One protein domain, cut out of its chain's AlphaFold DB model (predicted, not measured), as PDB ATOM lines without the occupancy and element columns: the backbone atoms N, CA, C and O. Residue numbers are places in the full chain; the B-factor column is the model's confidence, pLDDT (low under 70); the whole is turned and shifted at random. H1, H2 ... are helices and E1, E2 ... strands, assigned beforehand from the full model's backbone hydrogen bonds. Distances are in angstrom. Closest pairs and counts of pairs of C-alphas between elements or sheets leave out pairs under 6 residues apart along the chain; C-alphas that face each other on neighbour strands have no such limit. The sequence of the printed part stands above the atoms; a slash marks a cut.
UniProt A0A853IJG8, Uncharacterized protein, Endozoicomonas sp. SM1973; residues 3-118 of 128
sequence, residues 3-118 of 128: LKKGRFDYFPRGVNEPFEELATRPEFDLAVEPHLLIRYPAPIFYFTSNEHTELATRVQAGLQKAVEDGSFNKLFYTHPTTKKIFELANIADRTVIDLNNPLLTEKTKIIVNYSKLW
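Overview. This is residues 3 to 118 of the 128 residues of an uncharacterized protein of Endozoicomonas sp. SM1973 (UniProt A0A853IJG8). Picture a loose, open frame: the helices H2, H3 and H4, joined end to end and turning a corner at each joint, make one side of it, and two short parallel strands, E1 and E2, lie across from H3. H1 sits at one end near H4, H2 makes the other end, H5 stands away from the other helices, and residues 49 to 54 stick out. The printed part has 116 residues, with five named helices and two named strands in the order H1, E1, H2, H3, H4, E2, H5; the class is mostly helix, though under half of the residues are in named elements. The whole is loose, with a radius of gyration of the C-alphas of 17.7 A, and elongated, spanning 51 by 32 by 30 A.

Along the chain. Start at Leu 3 and pass along residues 3 to 17, which hold no named element, to C-alpha 18 at (-18.623, -11.995, -66.335), where H1, residues 18 to 24, begins. Next come E1, residues 36 to 39, and residues 40 to 52, again without a named element. Find C-alpha 53 at (-31.261, -34.437, -92.648); from there H2, residues 53 to 68, runs 22.4 A. H3, residues 71 to 78, is 10.5 A long, and H4, residues 80 to 88, is 12.5 A long. Then look for E2, residues 95 to 98, and H5, residues 106 to 112, which ends at C-alpha 112 at (-28.138, -11.591, -90.057).

Arrangement. Begin with E1 and E2, parallel neighbours at 26 degrees, where N 37 and O 95 are 3.0 A apart and N 97 and O 37 are 2.8 A apart, both within hydrogen-bond range. With H2, H3 and H4 between them they form a strand-helix-strand unit, two parallel neighbour strands joined through helices. H4 and H3 touch only at the corner by their link, at a steep tilt of 59 degrees; their closest C-alphas, of Lys 83 and Tyr 77, are 5.4 A apart. H3 and H2 only just touch, only at the corner and with residues 63 to 67 of H2 alone, through 3 pairs of C-alphas within 8 A; the closest, of Phe 72 and Ala 66, are 4.9 A apart. H1 is close to H4 but not clearly touching it, with the C-alphas of Phe 19 and Leu 88, their closest, 7.7 A apart. H5 touches no helix. In H1, H2 and H3 every O i to N i+4 pair is within hydrogen-bond range; in H4 it is 2 of 5, beside 4 of 6 O i to N i+3 pairs, and in H5 2 of 3.

Size, cuts and confidence. Look at Gly 6 and Glu 54 for the two C-alphas farthest apart, 51.9 A. The printed part has no cut, and its long links are H1 to E1, 11 residues, and E1 to H2, 13 residues. The mean pLDDT of the printed part is 91.5, and no printed residue is under 70.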
ATOM      1  N   LEU A   3      -4.473  -9.641 -66.956       88.31
ATOM      2  CA  LEU A   3      -5.015  -8.304 -66.702       88.31
ATOM      3  C   LEU A   3      -4.480  -7.704 -65.389       88.31
ATOM      4  O   LEU A   3      -3.916  -6.622 -65.392       88.31
ATOM      5  N   LYS A   4      -4.498  -8.476 -64.289       83.75
ATOM      6  CA  LYS A   4      -3.908  -8.074 -62.992       83.75
ATOM      7  C   LYS A   4      -2.397  -7.807 -63.065       83.75
ATOM      8  O   LYS A   4      -1.847  -7.127 -62.212       83.75
ATOM      9  N   LYS A   5      -1.713  -8.354 -64.075       88.44
ATOM     10  CA  LYS A   5      -0.291  -8.083 -64.340       88.44
ATOM     11  C   LYS A   5      -0.072  -6.829 -65.203       88.44
ATOM     12  O   LYS A   5       1.048  -6.630 -65.656       88.44
ATOM     13  N   GLY A   6      -1.116  -6.040 -65.478       88.62
ATOM     14  CA  GLY A   6      -1.034  -4.792 -66.245       88.62
ATOM     15  C   GLY A   6      -0.667  -4.982 -67.716       88.62
ATOM     16  O   GLY A   6      -0.101  -4.084 -68.324       88.62
ATOM     17  N   ARG A   7      -0.916  -6.167 -68.295       92.06
ATOM     18  CA  ARG A   7      -0.578  -6.422 -69.709       92.06
ATOM     19  C   ARG A   7      -1.577  -5.808 -70.688       92.06
ATOM     20  O   ARG A   7      -1.222  -5.621 -71.844       92.06
ATOM     21  N   PHE A   8      -2.793  -5.547 -70.220       91.69
ATOM     22  CA  PHE A   8      -3.896  -4.909 -70.935       91.69
ATOM     23  C   PHE A   8      -4.801  -4.230 -69.895       91.69
ATOM     24  O   PHE A   8      -4.751  -4.613 -68.724       91.69
ATOM     25  N   ASP A   9      -5.641  -3.289 -70.323       89.44
ATOM     26  CA  ASP A   9      -6.589  -2.578 -69.446       89.44
ATOM     27  C   ASP A   9      -7.960  -3.267 -69.364       89.44
ATOM     28  O   ASP A   9      -8.674  -3.150 -68.371       89.44
ATOM     29  N   TYR A  10      -8.323  -4.034 -70.393       91.94
ATOM     30  CA  TYR A  10      -9.567  -4.796 -70.469       91.94
ATOM     31  C   TYR A  10      -9.419  -5.983 -71.426       91.94
ATOM     32  O   TYR A  10      -8.451  -6.096 -72.179       91.94
ATOM     33  N   PHE A  11     -10.398  -6.885 -71.405       91.19
ATOM     34  CA  PHE A  11     -10.523  -7.968 -72.373       91.19
ATOM     35  C   PHE A  11     -12.010  -8.288 -72.583       91.19
ATOM     36  O   PHE A  11     -12.774  -8.270 -71.615       91.19
ATOM     37  N   PRO A  12     -12.450  -8.539 -73.826       91.75
ATOM     38  CA  PRO A  12     -13.860  -8.757 -74.111       91.75
ATOM     39  C   PRO A  12     -14.337 -10.115 -73.576       91.75
ATOM     40  O   PRO A  12     -13.630 -11.122 -73.657       91.75
ATOM     41  N   ARG A  13     -15.571 -10.131 -73.070       92.38
ATOM     42  CA  ARG A  13     -16.318 -11.313 -72.626       92.38
ATOM     43  C   ARG A  13     -17.701 -11.323 -73.268       92.38
ATOM     44  O   ARG A  13     -18.221 -10.263 -73.619       92.38
ATOM     45  N   GLY A  14     -18.301 -12.503 -73.402       91.62
ATOM     46  CA  GLY A  14     -19.725 -12.615 -73.703       91.62
ATOM     47  C   GLY A  14     -20.534 -11.968 -72.581       91.62
ATOM     48  O   GLY A  14     -20.205 -12.123 -71.409       91.62
ATOM     49  N   VAL A  15     -21.595 -11.230 -72.915       91.25
ATOM     50  CA  VAL A  15     -22.371 -10.449 -71.929       91.25
ATOM     51  C   VAL A  15     -22.951 -11.309 -70.791       91.25
ATOM     52  O   VAL A  15     -23.226 -10.814 -69.705       91.25
ATOM     53  N   ASN A  16     -23.110 -12.611 -71.019       88.19
ATOM     54  CA  ASN A  16     -23.604 -13.594 -70.058       88.19
ATOM     55  C   ASN A  16     -22.529 -14.171 -69.118       88.19
ATOM     56  O   ASN A  16     -22.880 -14.842 -68.154       88.19
ATOM     57  N   GLU A  17     -21.245 -13.964 -69.400       88.31
ATOM     58  CA  GLU A  17     -20.135 -14.629 -68.705       88.31
ATOM     59  C   GLU A  17     -19.667 -13.922 -67.416       88.31
ATOM     60  O   GLU A  17     -19.498 -14.598 -66.398       88.31
ATOM     61  N   PRO A  18     -19.447 -12.590 -67.385       90.25
ATOM     62  CA  PRO A  18     -18.623 -11.995 -66.335       90.25
ATOM     63  C   PRO A  18     -19.286 -12.003 -64.952       90.25
ATOM     64  O   PRO A  18     -18.587 -12.071 -63.948       90.25
ATOM     65  N   PHE A  19     -20.617 -11.969 -64.863       88.25
ATOM     66  CA  PHE A  19     -21.309 -11.871 -63.572       88.25
ATOM     67  C   PHE A  19     -21.096 -13.101 -62.686       88.25
ATOM     68  O   PHE A  19     -20.896 -12.969 -61.481       88.25
ATOM     69  N   GLU A  20     -21.115 -14.298 -63.273       85.44
ATOM     70  CA  GLU A  20     -20.863 -15.536 -62.531       85.44
ATOM     71  C   GLU A  20     -19.364 -15.733 -62.255       85.44
ATOM     72  O   GLU A  20     -18.992 -16.166 -61.162       85.44
ATOM     73  N   GLU A  21     -18.490 -15.334 -63.189       85.44
ATOM     74  CA  GLU A  21     -17.036 -15.350 -62.975       85.44
ATOM     75  C   GLU A  21     -16.631 -14.466 -61.787       85.44
ATOM     76  O   GLU A  21     -15.867 -14.908 -60.931       85.44
ATOM     77  N   LEU A  22     -17.172 -13.247 -61.692       87.69
ATOM     78  CA  LEU A  22     -16.877 -12.324 -60.591       87.69
ATOM     79  C   LEU A  22     -17.464 -12.794 -59.258       87.69
ATOM     80  O   LEU A  22     -16.807 -12.669 -58.228       87.69
ATOM     81  N   ALA A  23     -18.669 -13.373 -59.269       86.25
ATOM     82  CA  ALA A  23     -19.294 -13.904 -58.059       86.25
ATOM     83  C   ALA A  23     -18.519 -15.092 -57.463       86.25
ATOM     84  O   ALA A  23     -18.517 -15.284 -56.249       86.25
ATOM     85  N   THR A  24     -17.865 -15.893 -58.309       88.19
ATOM     86  CA  THR A  24     -17.122 -17.092 -57.886       88.19
ATOM     87  C   THR A  24     -15.636 -16.844 -57.645       88.19
ATOM     88  O   THR A  24     -14.990 -17.683 -57.019       88.19
ATOM     89  N   ARG A  25     -15.086 -15.721 -58.132       86.62
ATOM     90  CA  ARG A  25     -13.652 -15.399 -58.045       86.62
ATOM     91  C   ARG A  25     -13.372 -13.957 -57.598       86.62
ATOM     92  O   ARG A  25     -12.766 -13.178 -58.347       86.62
ATOM     93  N   PRO A  26     -13.793 -13.577 -56.379       85.50
ATOM     94  CA  PRO A  26     -13.584 -12.228 -55.857       85.50
ATOM     95  C   PRO A  26     -12.095 -11.859 -55.704       85.50
ATOM     96  O   PRO A  26     -11.745 -10.683 -55.708       85.50
ATOM     97  N   GLU A  27     -11.187 -12.837 -55.625       86.69
ATOM     98  CA  GLU A  27      -9.745 -12.629 -55.450       86.69
ATOM     99  C   GLU A  27      -9.051 -11.911 -56.622       86.69
ATOM    100  O   GLU A  27      -7.907 -11.442 -56.495       86.69
ATOM    101  N   PHE A  28      -9.704 -11.851 -57.788       82.88
ATOM    102  CA  PHE A  28      -9.136 -11.181 -58.953       82.88
ATOM    103  C   PHE A  28      -9.306  -9.664 -58.937       82.88
ATOM    104  O   PHE A  28      -8.543  -9.027 -59.662       82.88
ATOM    105  N   ASP A  29     -10.189  -9.118 -58.089       86.00
ATOM    106  CA  ASP A  29     -10.461  -7.676 -57.970       86.00
ATOM    107  C   ASP A  29     -10.719  -7.026 -59.340       86.00
ATOM    108  O   ASP A  29      -9.963  -6.195 -59.841       86.00
ATOM    109  N   LEU A  30     -11.748  -7.536 -60.013       89.31
ATOM    110  CA  LEU A  30     -12.128  -7.148 -61.365       89.31
ATOM    111  C   LEU A  30     -13.526  -6.545 -61.352       89.31
ATOM    112  O   LEU A  30     -14.384  -6.953 -60.571       89.31
ATOM    113  N   ALA A  31     -13.772  -5.631 -62.282       91.69
ATOM    114  CA  ALA A  31     -15.086  -5.059 -62.520       91.69
ATOM    115  C   ALA A  31     -15.567  -5.394 -63.934       91.69
ATOM    116  O   ALA A  31     -14.771  -5.538 -64.864       91.69
ATOM    117  N   VAL A  32     -16.888  -5.476 -64.099       93.62
ATOM    118  CA  VAL A  32     -17.495  -5.352 -65.426       93.62
ATOM    119  C   VAL A  32     -17.428  -3.880 -65.796       93.62
ATOM    120  O   VAL A  32     -17.928  -3.040 -65.051       93.62
ATOM    121  N   GLU A  33     -16.807  -3.567 -66.929       93.81
ATOM    122  CA  GLU A  33     -16.804  -2.204 -67.462       93.81
ATOM    123  C   GLU A  33     -18.275  -1.724 -67.579       93.81
ATOM    124  O   GLU A  33     -19.105  -2.516 -68.036       93.81
ATOM    125  N   PRO A  34     -18.650  -0.515 -67.115       92.38
ATOM    126  CA  PRO A  34     -20.055  -0.097 -67.040       92.38
ATOM    127  C   PRO A  34     -20.586   0.746 -68.219       92.38
ATOM    128  O   PRO A  34     -21.797   0.942 -68.292       92.38
ATOM    129  N   HIS A  35     -19.748   1.251 -69.128       94.19
ATOM    130  CA  HIS A  35     -20.123   2.261 -70.127       94.19
ATOM    131  C   HIS A  35     -20.058   1.804 -71.585       94.19
ATOM    132  O   HIS A  35     -20.695   2.421 -72.432       94.19
ATOM    133  N   LEU A  36     -19.310   0.759 -71.915       94.56
ATOM    134  CA  LEU A  36     -19.032   0.317 -73.277       94.56
ATOM    135  C   LEU A  36     -19.676  -1.042 -73.552       94.56
ATOM    136  O   LEU A  36     -19.723  -1.931 -72.698       94.56
ATOM    137  N   LEU A  37     -20.160  -1.228 -74.778       94.00
ATOM    138  CA  LEU A  37     -20.619  -2.520 -75.281       94.00
ATOM    139  C   LEU A  37     -20.090  -2.736 -76.692       94.00
ATOM    140  O   LEU A  37     -20.415  -1.980 -77.600       94.00
ATOM    141  N   ILE A  38     -19.315  -3.797 -76.897       94.38
ATOM    142  CA  ILE A  38     -18.892  -4.205 -78.238       94.38
ATOM    143  C   ILE A  38     -19.974  -5.111 -78.827       94.38
ATOM    144  O   ILE A  38     -20.311  -6.138 -78.235       94.38
ATOM    145  N   ARG A  39     -20.503  -4.751 -79.999       93.25
ATOM    146  CA  ARG A  39     -21.562  -5.501 -80.685       93.25
ATOM    147  C   ARG A  39     -21.119  -5.896 -82.086       93.25
ATOM    148  O   ARG A  39     -20.653  -5.068 -82.855       93.25
ATOM    149  N   TYR A  40     -21.296  -7.165 -82.430       92.69
ATOM    150  CA  TYR A  40     -21.095  -7.673 -83.786       92.69
ATOM    151  C   TYR A  40     -21.958  -8.915 -84.020       92.69
ATOM    152  O   TYR A  40     -22.294  -9.613 -83.058       92.69
ATOM    153  N   PRO A  41     -22.324  -9.232 -85.274       91.94
ATOM    154  CA  PRO A  41     -23.093 -10.433 -85.546       91.94
ATOM    155  C   PRO A  41     -22.232 -11.681 -85.319       91.94
ATOM    156  O   PRO A  41     -21.216 -11.895 -85.987       91.94
ATOM    157  N   ALA A  42     -22.664 -12.520 -84.383       91.38
ATOM    158  CA  ALA A  42     -22.051 -13.801 -84.050       91.38
ATOM    159  C   ALA A  42     -23.155 -14.863 -83.880       91.38
ATOM    160  O   ALA A  42     -23.535 -15.186 -82.754       91.38
ATOM    161  N   PRO A  43     -23.753 -15.348 -84.986       91.69
ATOM    162  CA  PRO A  43     -24.862 -16.291 -84.912       91.69
ATOM    163  C   PRO A  43     -24.407 -17.650 -84.377       91.69
ATOM    164  O   PRO A  43     -23.346 -18.154 -84.743       91.69
ATOM    165  N   ILE A  44     -25.258 -18.260 -83.555       90.69
ATOM    166  CA  ILE A  44     -25.095 -19.630 -83.066       90.69
ATOM    167  C   ILE A  44     -26.001 -20.539 -83.896       90.69
ATOM    168  O   ILE A  44     -27.176 -20.233 -84.102       90.69
ATOM    169  N   PHE A  45     -25.458 -21.664 -84.358       91.38
ATOM    170  CA  PHE A  45     -26.181 -22.644 -85.161       91.38
ATOM    171  C   PHE A  45     -26.326 -23.965 -84.412       91.38
ATOM    172  O   PHE A  45     -25.416 -24.396 -83.704       91.38
ATOM    173  N   TYR A  46     -27.461 -24.628 -84.624       93.25
ATOM    174  CA  TYR A  46     -27.619 -26.039 -84.294       93.25
ATOM    175  C   TYR A  46     -27.059 -26.883 -85.438       93.25
ATOM    176  O   TYR A  46     -27.468 -26.714 -86.587       93.25
ATOM    177  N   PHE A  47     -26.148 -27.797 -85.120       94.31
ATOM    178  CA  PHE A  47     -25.567 -28.727 -86.086       94.31
ATOM    179  C   PHE A  47     -26.056 -30.149 -85.818       94.31
ATOM    180  O   PHE A  47     -26.159 -30.580 -84.669       94.31
ATOM    181  N   THR A  48     -26.331 -30.884 -86.890       95.25
ATOM    182  CA  THR A  48     -26.627 -32.321 -86.864       95.25
ATOM    183  C   THR A  48     -25.649 -33.052 -87.780       95.25
ATOM    184  O   THR A  48     -24.975 -32.426 -88.599       95.25
ATOM    185  N   SER A  49     -25.590 -34.382 -87.678       96.31
ATOM    186  CA  SER A  49     -24.890 -35.194 -88.681       96.31
ATOM    187  C   SER A  49     -25.484 -34.962 -90.075       96.31
ATOM    188  O   SER A  49     -26.700 -34.787 -90.214       96.31
ATOM    189  N   ASN A  50     -24.636 -35.032 -91.103       93.75
ATOM    190  CA  ASN A  50     -25.055 -35.000 -92.507       93.75
ATOM    191  C   ASN A  50     -25.961 -36.190 -92.876       93.75
ATOM    192  O   ASN A  50     -26.716 -36.109 -93.838       93.75
ATOM    193  N   GLU A  51     -25.922 -37.271 -92.095       96.81
ATOM    194  CA  GLU A  51     -26.769 -38.459 -92.268       96.81
ATOM    195  C   GLU A  51     -28.176 -38.288 -91.665       96.81
ATOM    196  O   GLU A  51     -29.046 -39.136 -91.846       96.81
ATOM    197  N   HIS A  52     -28.425 -37.197 -90.935       95.62
ATOM    198  CA  HIS A  52     -29.678 -36.958 -90.212       95.62
ATOM    199  C   HIS A  52     -30.377 -35.681 -90.694       95.62
ATOM    200  O   HIS A  52     -30.729 -34.796 -89.912       95.62
ATOM    201  N   THR A  53     -30.600 -35.587 -92.005       95.62
ATOM    202  CA  THR A  53     -31.261 -34.437 -92.648       95.62
ATOM    203  C   THR A  53     -32.702 -34.229 -92.167       95.62
ATOM    204  O   THR A  53     -33.157 -33.090 -92.024       95.62
ATOM    205  N   GLU A  54     -33.416 -35.307 -91.835       97.19
ATOM    206  CA  GLU A  54     -34.758 -35.230 -91.246       97.19
ATOM    207  C   GLU A  54     -34.742 -34.581 -89.854       97.19
ATOM    208  O   GLU A  54     -35.611 -33.764 -89.538       97.19
ATOM    209  N   LEU A  55     -33.723 -34.881 -89.036       97.38
ATOM    210  CA  LEU A  55     -33.547 -34.262 -87.721       97.38
ATOM    211  C   LEU A  55     -33.260 -32.767 -87.861       97.38
ATOM    212  O   LEU A  55     -33.911 -31.970 -87.188       97.38
ATOM    213  N   ALA A  56     -32.347 -32.383 -88.760       97.00
ATOM    214  CA  ALA A  56     -32.080 -30.975 -89.062       97.00
ATOM    215  C   ALA A  56     -33.368 -30.232 -89.440       97.00
ATOM    216  O   ALA A  56     -33.675 -29.187 -88.866       97.00
ATOM    217  N   THR A  57     -34.161 -30.816 -90.343       97.31
ATOM    218  CA  THR A  57     -35.431 -30.234 -90.800       97.31
ATOM    219  C   THR A  57     -36.414 -30.061 -89.644       97.31
ATOM    220  O   THR A  57     -37.026 -29.001 -89.491       97.31
ATOM    221  N   ARG A  58     -36.550 -31.077 -88.783       97.75
ATOM    222  CA  ARG A  58     -37.460 -31.025 -87.633       97.75
ATOM    223  C   ARG A  58     -37.010 -30.014 -86.576       97.75
ATOM    224  O   ARG A  58     -37.855 -29.282 -86.063       97.75
ATOM    225  N   VAL A  59     -35.712 -29.941 -86.275       97.44
ATOM    226  CA  VAL A  59     -35.147 -28.954 -85.337       97.44
ATOM    227  C   VAL A  59     -35.350 -27.539 -85.871       97.44
ATOM    228  O   VAL A  59     -35.856 -26.687 -85.143       97.44
ATOM    229  N   GLN A  60     -35.046 -27.296 -87.148       95.75
ATOM    230  CA  GLN A  60     -35.258 -25.994 -87.780       95.75
ATOM    231  C   GLN A  60     -36.731 -25.571 -87.716       95.75
ATOM    232  O   GLN A  60     -37.026 -24.455 -87.295       95.75
ATOM    233  N   ALA A  61     -37.660 -26.464 -88.072       97.75
ATOM    234  CA  ALA A  61     -39.089 -26.172 -88.020       97.75
ATOM    235  C   ALA A  61     -39.575 -25.868 -86.590       97.75
ATOM    236  O   ALA A  61     -40.394 -24.973 -86.395       97.75
ATOM    237  N   GLY A  62     -39.073 -26.594 -85.585       97.81
ATOM    238  CA  GLY A  62     -39.397 -26.347 -84.178       97.81
ATOM    239  C   GLY A  62     -38.885 -24.993 -83.682       97.81
ATOM    240  O   GLY A  62     -39.647 -24.231 -83.093       97.81
ATOM    241  N   LEU A  63     -37.622 -24.665 -83.974       96.00
ATOM    242  CA  LEU A  63     -37.023 -23.376 -83.611       96.00
ATOM    243  C   LEU A  63     -37.736 -22.210 -84.298       96.00
ATOM    244  O   LEU A  63     -38.009 -21.198 -83.659       96.00
ATOM    245  N   GLN A  64     -38.084 -22.361 -85.577       94.88
ATOM    246  CA  GLN A  64     -38.809 -21.331 -86.311       94.88
ATOM    247  C   GLN A  64     -40.192 -21.071 -85.703       94.88
ATOM    248  O   GLN A  64     -40.525 -19.916 -85.448       94.88
ATOM    249  N   LYS A  65     -40.950 -22.128 -85.380       97.06
ATOM    250  CA  LYS A  65     -42.234 -21.993 -84.673       97.06
ATOM    251  C   LYS A  65     -42.069 -21.280 -83.335       97.06
ATOM    252  O   LYS A  65     -42.819 -20.354 -83.065       97.06
ATOM    253  N   ALA A  66     -41.047 -21.642 -82.557       96.31
ATOM    254  CA  ALA A  66     -40.789 -21.019 -81.261       96.31
ATOM    255  C   ALA A  66     -40.437 -19.521 -81.362       96.31
ATOM    256  O   ALA A  66     -40.753 -18.728 -80.473       96.31
ATOM    257  N   VAL A  67     -39.764 -19.112 -82.441       93.50
ATOM    258  CA  VAL A  67     -39.496 -17.694 -82.731       93.50
ATOM    259  C   VAL A  67     -40.773 -16.975 -83.175       93.50
ATOM    260  O   VAL A  67     -41.003 -15.836 -82.774       93.50
ATOM    261  N   GLU A  68     -41.602 -17.621 -83.994       92.94
ATOM    262  CA  GLU A  68     -42.841 -17.051 -84.531       92.94
ATOM    263  C   GLU A  68     -43.940 -16.899 -83.473       92.94
ATOM    264  O   GLU A  68     -44.609 -15.866 -83.453       92.94
ATOM    265  N   ASP A  69     -44.094 -17.880 -82.580       95.00
ATOM    266  CA  ASP A  69     -45.086 -17.874 -81.496       95.00
ATOM    267  C   ASP A  69     -44.601 -17.166 -80.216       95.00
ATOM    268  O   ASP A  69     -45.360 -17.003 -79.260       95.00
ATOM    269  N   GLY A  70     -43.340 -16.720 -80.193       92.75
ATOM    270  CA  GLY A  70     -42.738 -15.971 -79.089       92.75
ATOM    271  C   GLY A  70     -42.277 -16.819 -77.900       92.75
ATOM    272  O   GLY A  70     -41.681 -16.271 -76.965       92.75
ATOM    273  N   SER A  71     -42.474 -18.139 -77.916       95.75
ATOM    274  CA  SER A  71     -42.015 -19.031 -76.844       95.75
ATOM    275  C   SER A  71     -40.491 -19.034 -76.687       95.75
ATOM    276  O   SER A  71     -40.000 -19.119 -75.558       95.75
ATOM    277  N   PHE A  72     -39.736 -18.834 -77.776       94.44
ATOM    278  CA  PHE A  72     -38.285 -18.642 -77.722       94.44
ATOM    279  C   PHE A  72     -37.920 -17.403 -76.902       94.44
ATOM    280  O   PHE A  72     -37.117 -17.494 -75.979       94.44
ATOM    281  N   ASN A  73     -38.540 -16.255 -77.196       91.94
ATOM    282  CA  ASN A  73     -38.286 -15.017 -76.459       91.94
ATOM    283  C   ASN A  73     -38.666 -15.176 -74.988       91.94
ATOM    284  O   ASN A  73     -37.892 -14.794 -74.114       91.94
ATOM    285  N   LYS A  74     -39.816 -15.795 -74.699       93.25
ATOM    286  CA  LYS A  74     -40.225 -16.077 -73.322       93.25
ATOM    287  C   LYS A  74     -39.146 -16.862 -72.578       93.25
ATOM    288  O   LYS A  74     -38.778 -16.469 -71.475       93.25
ATOM    289  N   LEU A  75     -38.612 -17.930 -73.173       94.62
ATOM    290  CA  LEU A  75     -37.517 -18.693 -72.575       94.62
ATOM    291  C   LEU A  75     -36.250 -17.836 -72.442       94.62
ATOM    292  O   LEU A  75     -35.668 -17.774 -71.366       94.62
ATOM    293  N   PHE A  76     -35.860 -17.121 -73.495       92.44
ATOM    294  CA  PHE A  76     -34.654 -16.295 -73.532       92.44
ATOM    295  C   PHE A  76     -34.643 -15.191 -72.465       92.44
ATOM    296  O   PHE A  76     -33.610 -14.962 -71.847       92.44
ATOM    297  N   TYR A  77     -35.772 -14.542 -72.182       90.94
ATOM    298  CA  TYR A  77     -35.845 -13.496 -71.155       90.94
ATOM    299  C   TYR A  77     -36.046 -14.038 -69.733       90.94
ATOM    300  O   TYR A  77     -35.741 -13.339 -68.768       90.94
ATOM    301  N   THR A  78     -36.552 -15.267 -69.574       92.75
ATOM    302  CA  THR A  78     -36.873 -15.828 -68.246       92.75
ATOM    303  C   THR A  78     -35.860 -16.849 -67.739       92.75
ATOM    304  O   THR A  78     -35.787 -17.070 -66.529       92.75
ATOM    305  N   HIS A  79     -35.068 -17.464 -68.620       93.69
ATOM    306  CA  HIS A  79     -34.135 -18.519 -68.243       93.69
ATOM    307  C   HIS A  79     -33.045 -17.988 -67.287       93.69
ATOM    308  O   HIS A  79     -32.468 -16.935 -67.557       93.69
ATOM    309  N   PRO A  80     -32.700 -18.697 -66.192       88.81
ATOM    310  CA  PRO A  80     -31.779 -18.190 -65.166       88.81
ATOM    311  C   PRO A  80     -30.418 -17.708 -65.689       88.81
ATOM    312  O   PRO A  80     -29.875 -16.727 -65.184       88.81
ATOM    313  N   THR A  81     -29.878 -18.372 -66.714       85.38
ATOM    314  CA  THR A  81     -28.586 -18.017 -67.328       85.38
ATOM    315  C   THR A  81     -28.630 -16.702 -68.108       85.38
ATOM    316  O   THR A  81     -27.639 -15.981 -68.144       85.38
ATOM    317  N   THR A  82     -29.759 -16.369 -68.732       89.69
ATOM    318  CA  THR A  82     -29.894 -15.181 -69.590       89.69
ATOM    319  C   THR A  82     -30.596 -14.032 -68.880       89.69
ATOM    320  O   THR A  82     -30.251 -12.879 -69.108       89.69
ATOM    321  N   LYS A  83     -31.516 -14.315 -67.953       89.94
ATOM    322  CA  LYS A  83     -32.238 -13.310 -67.161       89.94
ATOM    323  C   LYS A  83     -31.292 -12.331 -66.456       89.94
ATOM    324  O   LYS A  83     -31.515 -11.125 -66.511       89.94
ATOM    325  N   LYS A  84     -30.197 -12.843 -65.880       88.69
ATOM    326  CA  LYS A  84     -29.167 -12.036 -65.198       88.69
ATOM    327  C   LYS A  84     -28.540 -10.970 -66.098       88.69
ATOM    328  O   LYS A  84     -28.154  -9.919 -65.604       88.69
ATOM    329  N   ILE A  85     -28.462 -11.213 -67.408       90.56
ATOM    330  CA  ILE A  85     -27.947 -10.235 -68.376       90.56
ATOM    331  C   ILE A  85     -28.803  -8.970 -68.319       90.56
ATOM    332  O   ILE A  85     -28.277  -7.874 -68.163       90.56
ATOM    333  N   PHE A  86     -30.125  -9.123 -68.385       88.12
ATOM    334  CA  PHE A  86     -31.060  -7.996 -68.406       88.12
ATOM    335  C   PHE A  86     -31.166  -7.275 -67.058       88.12
ATOM    336  O   PHE A  86     -31.587  -6.125 -67.017       88.12
ATOM    337  N   GLU A  87     -30.776  -7.933 -65.967       88.44
ATOM    338  CA  GLU A  87     -30.775  -7.359 -64.618       88.44
ATOM    339  C   GLU A  87     -29.465  -6.633 -64.283       88.44
ATOM    340  O   GLU A  87     -29.488  -5.645 -63.557       88.44
ATOM    341  N   LEU A  88     -28.327  -7.118 -64.792       89.94
ATOM    342  CA  LEU A  88     -27.000  -6.689 -64.336       89.94
ATOM    343  C   LEU A  88     -26.184  -5.953 -65.400       89.94
ATOM    344  O   LEU A  88     -25.303  -5.167 -65.058       89.94
ATOM    345  N   ALA A  89     -26.432  -6.201 -66.689       90.00
ATOM    346  CA  ALA A  89     -25.569  -5.673 -67.740       90.00
ATOM    347  C   ALA A  89     -25.836  -4.209 -68.084       90.00
ATOM    348  O   ALA A  89     -24.972  -3.599 -68.701       90.00
ATOM    349  N   ASN A  90     -26.972  -3.636 -67.686       89.06
ATOM    350  CA  ASN A  90     -27.354  -2.257 -68.008       89.06
ATOM    351  C   ASN A  90     -27.161  -1.899 -69.498       89.06
ATOM    352  O   ASN A  90     -26.547  -0.895 -69.847       89.06
ATOM    353  N   ILE A  91     -27.611  -2.786 -70.394       89.50
ATOM    354  CA  ILE A  91     -27.300  -2.713 -71.832       89.50
ATOM    355  C   ILE A  91     -27.790  -1.404 -72.467       89.50
ATOM    356  O   ILE A  91     -27.104  -0.867 -73.334       89.50
ATOM    357  N   ALA A  92     -28.945  -0.897 -72.033       88.00
ATOM    358  CA  ALA A  92     -29.576   0.288 -72.606       88.00
ATOM    359  C   ALA A  92     -28.766   1.584 -72.400       88.00
ATOM    360  O   ALA A  92     -28.828   2.466 -73.253       88.00
ATOM    361  N   ASP A  93     -27.974   1.677 -71.329       89.81
ATOM    362  CA  ASP A  93     -27.217   2.893 -70.986       89.81
ATOM    363  C   ASP A  93     -25.765   2.868 -71.491       89.81
ATOM    364  O   ASP A  93     -24.995   3.805 -71.264       89.81
ATOM    365  N   ARG A  94     -25.350   1.788 -72.165       93.00
ATOM    366  CA  ARG A  94     -23.985   1.644 -72.681       93.00
ATOM    367  C   ARG A  94     -23.831   2.296 -74.048       93.00
ATOM    368  O   ARG A  94     -24.674   2.170 -74.931       93.00
ATOM    369  N   THR A  95     -22.668   2.893 -74.270       94.38
ATOM    370  CA  THR A  95     -22.202   3.293 -75.598       94.38
ATOM    371  C   THR A  95     -21.848   2.048 -76.406       94.38
ATOM    372  O   THR A  95     -20.904   1.319 -76.084       94.38
ATOM    373  N   VAL A  96     -22.617   1.796 -77.465       93.88
ATOM    374  CA  VAL A  96     -22.424   0.638 -78.341       93.88
ATOM    375  C   VAL A  96     -21.360   0.938 -79.396       93.88
ATOM    376  O   VAL A  96     -21.488   1.879 -80.175       93.88
ATOM    377  N   ILE A  97     -20.327   0.100 -79.442       94.94
ATOM    378  CA  ILE A  97     -19.308   0.061 -80.492       94.94
ATOM    379  C   ILE A  97     -19.657  -1.098 -81.424       94.94
ATOM    380  O   ILE A  97     -19.476  -2.269 -81.079       94.94
ATOM    381  N   ASP A  98     -20.163  -0.769 -82.609       93.69
ATOM    382  CA  ASP A  98     -20.485  -1.750 -83.639       93.69
ATOM    383  C   ASP A  98     -19.238  -2.171 -84.419       93.69
ATOM    384  O   ASP A  98     -18.525  -1.341 -84.984       93.69
ATOM    385  N   LEU A  99     -18.999  -3.479 -84.491       94.19
ATOM    386  CA  LEU A  99     -17.944  -4.075 -85.299       94.19
ATOM    387  C   LEU A  99     -18.547  -4.929 -86.416       94.19
ATOM    388  O   LEU A  99     -19.545  -5.632 -86.241       94.19
ATOM    389  N   ASN A 100     -17.887  -4.912 -87.571       92.06
ATOM    390  CA  ASN A 100     -18.160  -5.878 -88.624       92.06
ATOM    391  C   ASN A 100     -17.530  -7.230 -88.258       92.06
ATOM    392  O   ASN A 100     -16.401  -7.273 -87.773       92.06
ATOM    393  N   ASN A 101     -18.225  -8.328 -88.553       93.38
ATOM    394  CA  ASN A 101     -17.644  -9.663 -88.481       93.38
ATOM    395  C   ASN A 101     -17.250 -10.127 -89.899       93.38
ATOM    396  O   ASN A 101     -18.102 -10.628 -90.639       93.38
ATOM    397  N   PRO A 102     -15.973  -9.981 -90.306       93.12
ATOM    398  CA  PRO A 102     -15.529 -10.342 -91.652       93.12
ATOM    399  C   PRO A 102     -15.512 -11.858 -91.895       93.12
ATOM    400  O   PRO A 102     -15.359 -12.284 -93.035       93.12
ATOM    401  N   LEU A 103     -15.675 -12.674 -90.846       93.88
ATOM    402  CA  LEU A 103     -15.624 -14.135 -90.924       93.88
ATOM    403  C   LEU A 103     -16.968 -14.763 -91.324       93.88
ATOM    404  O   LEU A 103     -17.063 -15.980 -91.476       93.88
ATOM    405  N   LEU A 104     -18.022 -13.959 -91.485       92.69
ATOM    406  CA  LEU A 104     -19.329 -14.463 -91.889       92.69
ATOM    407  C   LEU A 104     -19.328 -14.863 -93.364       92.69
ATOM    408  O   LEU A 104     -18.981 -14.073 -94.242       92.69
ATOM    409  N   THR A 105     -19.808 -16.075 -93.639       93.06
ATOM    410  CA  THR A 105     -20.081 -16.518 -95.012       93.06
ATOM    411  C   THR A 105     -21.226 -15.707 -95.625       93.06
ATOM    412  O   THR A 105     -22.089 -15.206 -94.903       93.06
ATOM    413  N   GLU A 106     -21.304 -15.638 -96.956       91.44
ATOM    414  CA  GLU A 106     -22.424 -14.976 -97.649       91.44
ATOM    415  C   GLU A 106     -23.790 -15.542 -97.232       91.44
ATOM    416  O   GLU A 106     -24.730 -14.792 -96.969       91.44
ATOM    417  N   LYS A 107     -23.883 -16.868 -97.051       89.25
ATOM    418  CA  LYS A 107     -25.102 -17.520 -96.547       89.25
ATOM    419  C   LYS A 107     -25.482 -17.011 -95.156       89.25
ATOM    420  O   LYS A 107     -26.653 -16.774 -94.880       89.25
ATOM    421  N   THR A 108     -24.496 -16.816 -94.284       90.62
ATOM    422  CA  THR A 108     -24.719 -16.309 -92.928       90.62
ATOM    423  C   THR A 108     -25.108 -14.832 -92.924       90.62
ATOM    424  O   THR A 108     -26.001 -14.452 -92.170       90.62
ATOM    425  N   LYS A 109     -24.504 -14.004 -93.787       89.69
ATOM    426  CA  LYS A 109     -24.847 -12.575 -93.914       89.69
ATOM    427  C   LYS A 109     -26.323 -12.363 -94.259       89.69
ATOM    428  O   LYS A 109     -26.937 -11.439 -93.737       89.69
ATOM    429  N   ILE A 110     -26.917 -13.250 -95.060       87.44
ATOM    430  CA  ILE A 110     -28.356 -13.216 -95.369       87.44
ATOM    431  C   ILE A 110     -29.201 -13.399 -94.095       87.44
ATOM    432  O   ILE A 110     -30.157 -12.658 -93.881       87.44
ATOM    433  N   ILE A 111     -28.826 -14.340 -93.221       85.38
ATOM    434  CA  ILE A 111     -29.553 -14.640 -91.973       85.38
ATOM    435  C   ILE A 111     -29.457 -13.480 -90.971       85.38
ATOM    436  O   ILE A 111     -30.418 -13.205 -90.251       85.38
ATOM    437  N   VAL A 112     -28.331 -12.758 -90.942       85.69
ATOM    438  CA  VAL A 112     -28.138 -11.591 -90.057       85.69
ATOM    439  C   VAL A 112     -29.203 -10.510 -90.282       85.69
ATOM    440  O   VAL A 112     -29.578  -9.814 -89.343       85.69
ATOM    441  N   ASN A 113     -29.778 -10.421 -91.481       82.94
ATOM    442  CA  ASN A 113     -30.827  -9.446 -91.776       82.94
ATOM    443  C   ASN A 113     -32.212  -9.829 -91.228       82.94
ATOM    444  O   ASN A 113     -33.126  -9.002 -91.240       82.94
ATOM    445  N   TYR A 114     -32.397 -11.052 -90.718       86.75
ATOM    446  CA  TYR A 114     -33.677 -11.478 -90.154       86.75
ATOM    447  C   TYR A 114     -33.829 -11.000 -88.704       86.75
ATOM    448  O   TYR A 114     -33.442 -11.677 -87.752       86.75
ATOM    449  N   SER A 115     -34.408  -9.806 -88.535       84.56
ATOM    450  CA  SER A 115     -34.465  -9.067 -87.260       84.56
ATOM    451  C   SER A 115     -35.051  -9.846 -86.080       84.56
ATOM    452  O   SER A 115     -34.641  -9.614 -84.946       84.56
ATOM    453  N   LYS A 116     -35.965 -10.795 -86.322       86.94
ATOM    454  CA  LYS A 116     -36.580 -11.614 -85.264       86.94
ATOM    455  C   LYS A 116     -35.588 -12.526 -84.530       86.94
ATOM    456  O   LYS A 116     -35.892 -12.939 -83.416       86.94
ATOM    457  N   LEU A 117     -34.428 -12.824 -85.120       89.12
ATOM    458  CA  LEU A 117     -33.391 -13.667 -84.506       89.12
ATOM    459  C   LEU A 117     -32.418 -12.893 -83.615       89.12
ATOM    460  O   LEU A 117     -31.553 -13.502 -82.990       89.12
ATOM    461  N   TRP A 118     -32.532 -11.567 -83.565       88.44
ATOM    462  CA  TRP A 118     -31.557 -10.721 -82.895       88.44
ATOM    463  C   TRP A 118     -32.209  -9.939 -81.768       88.44
ATOM    464  O   TRP A 118     -33.277  -9.342 -81.919       88.44
TER     465      TRP A 118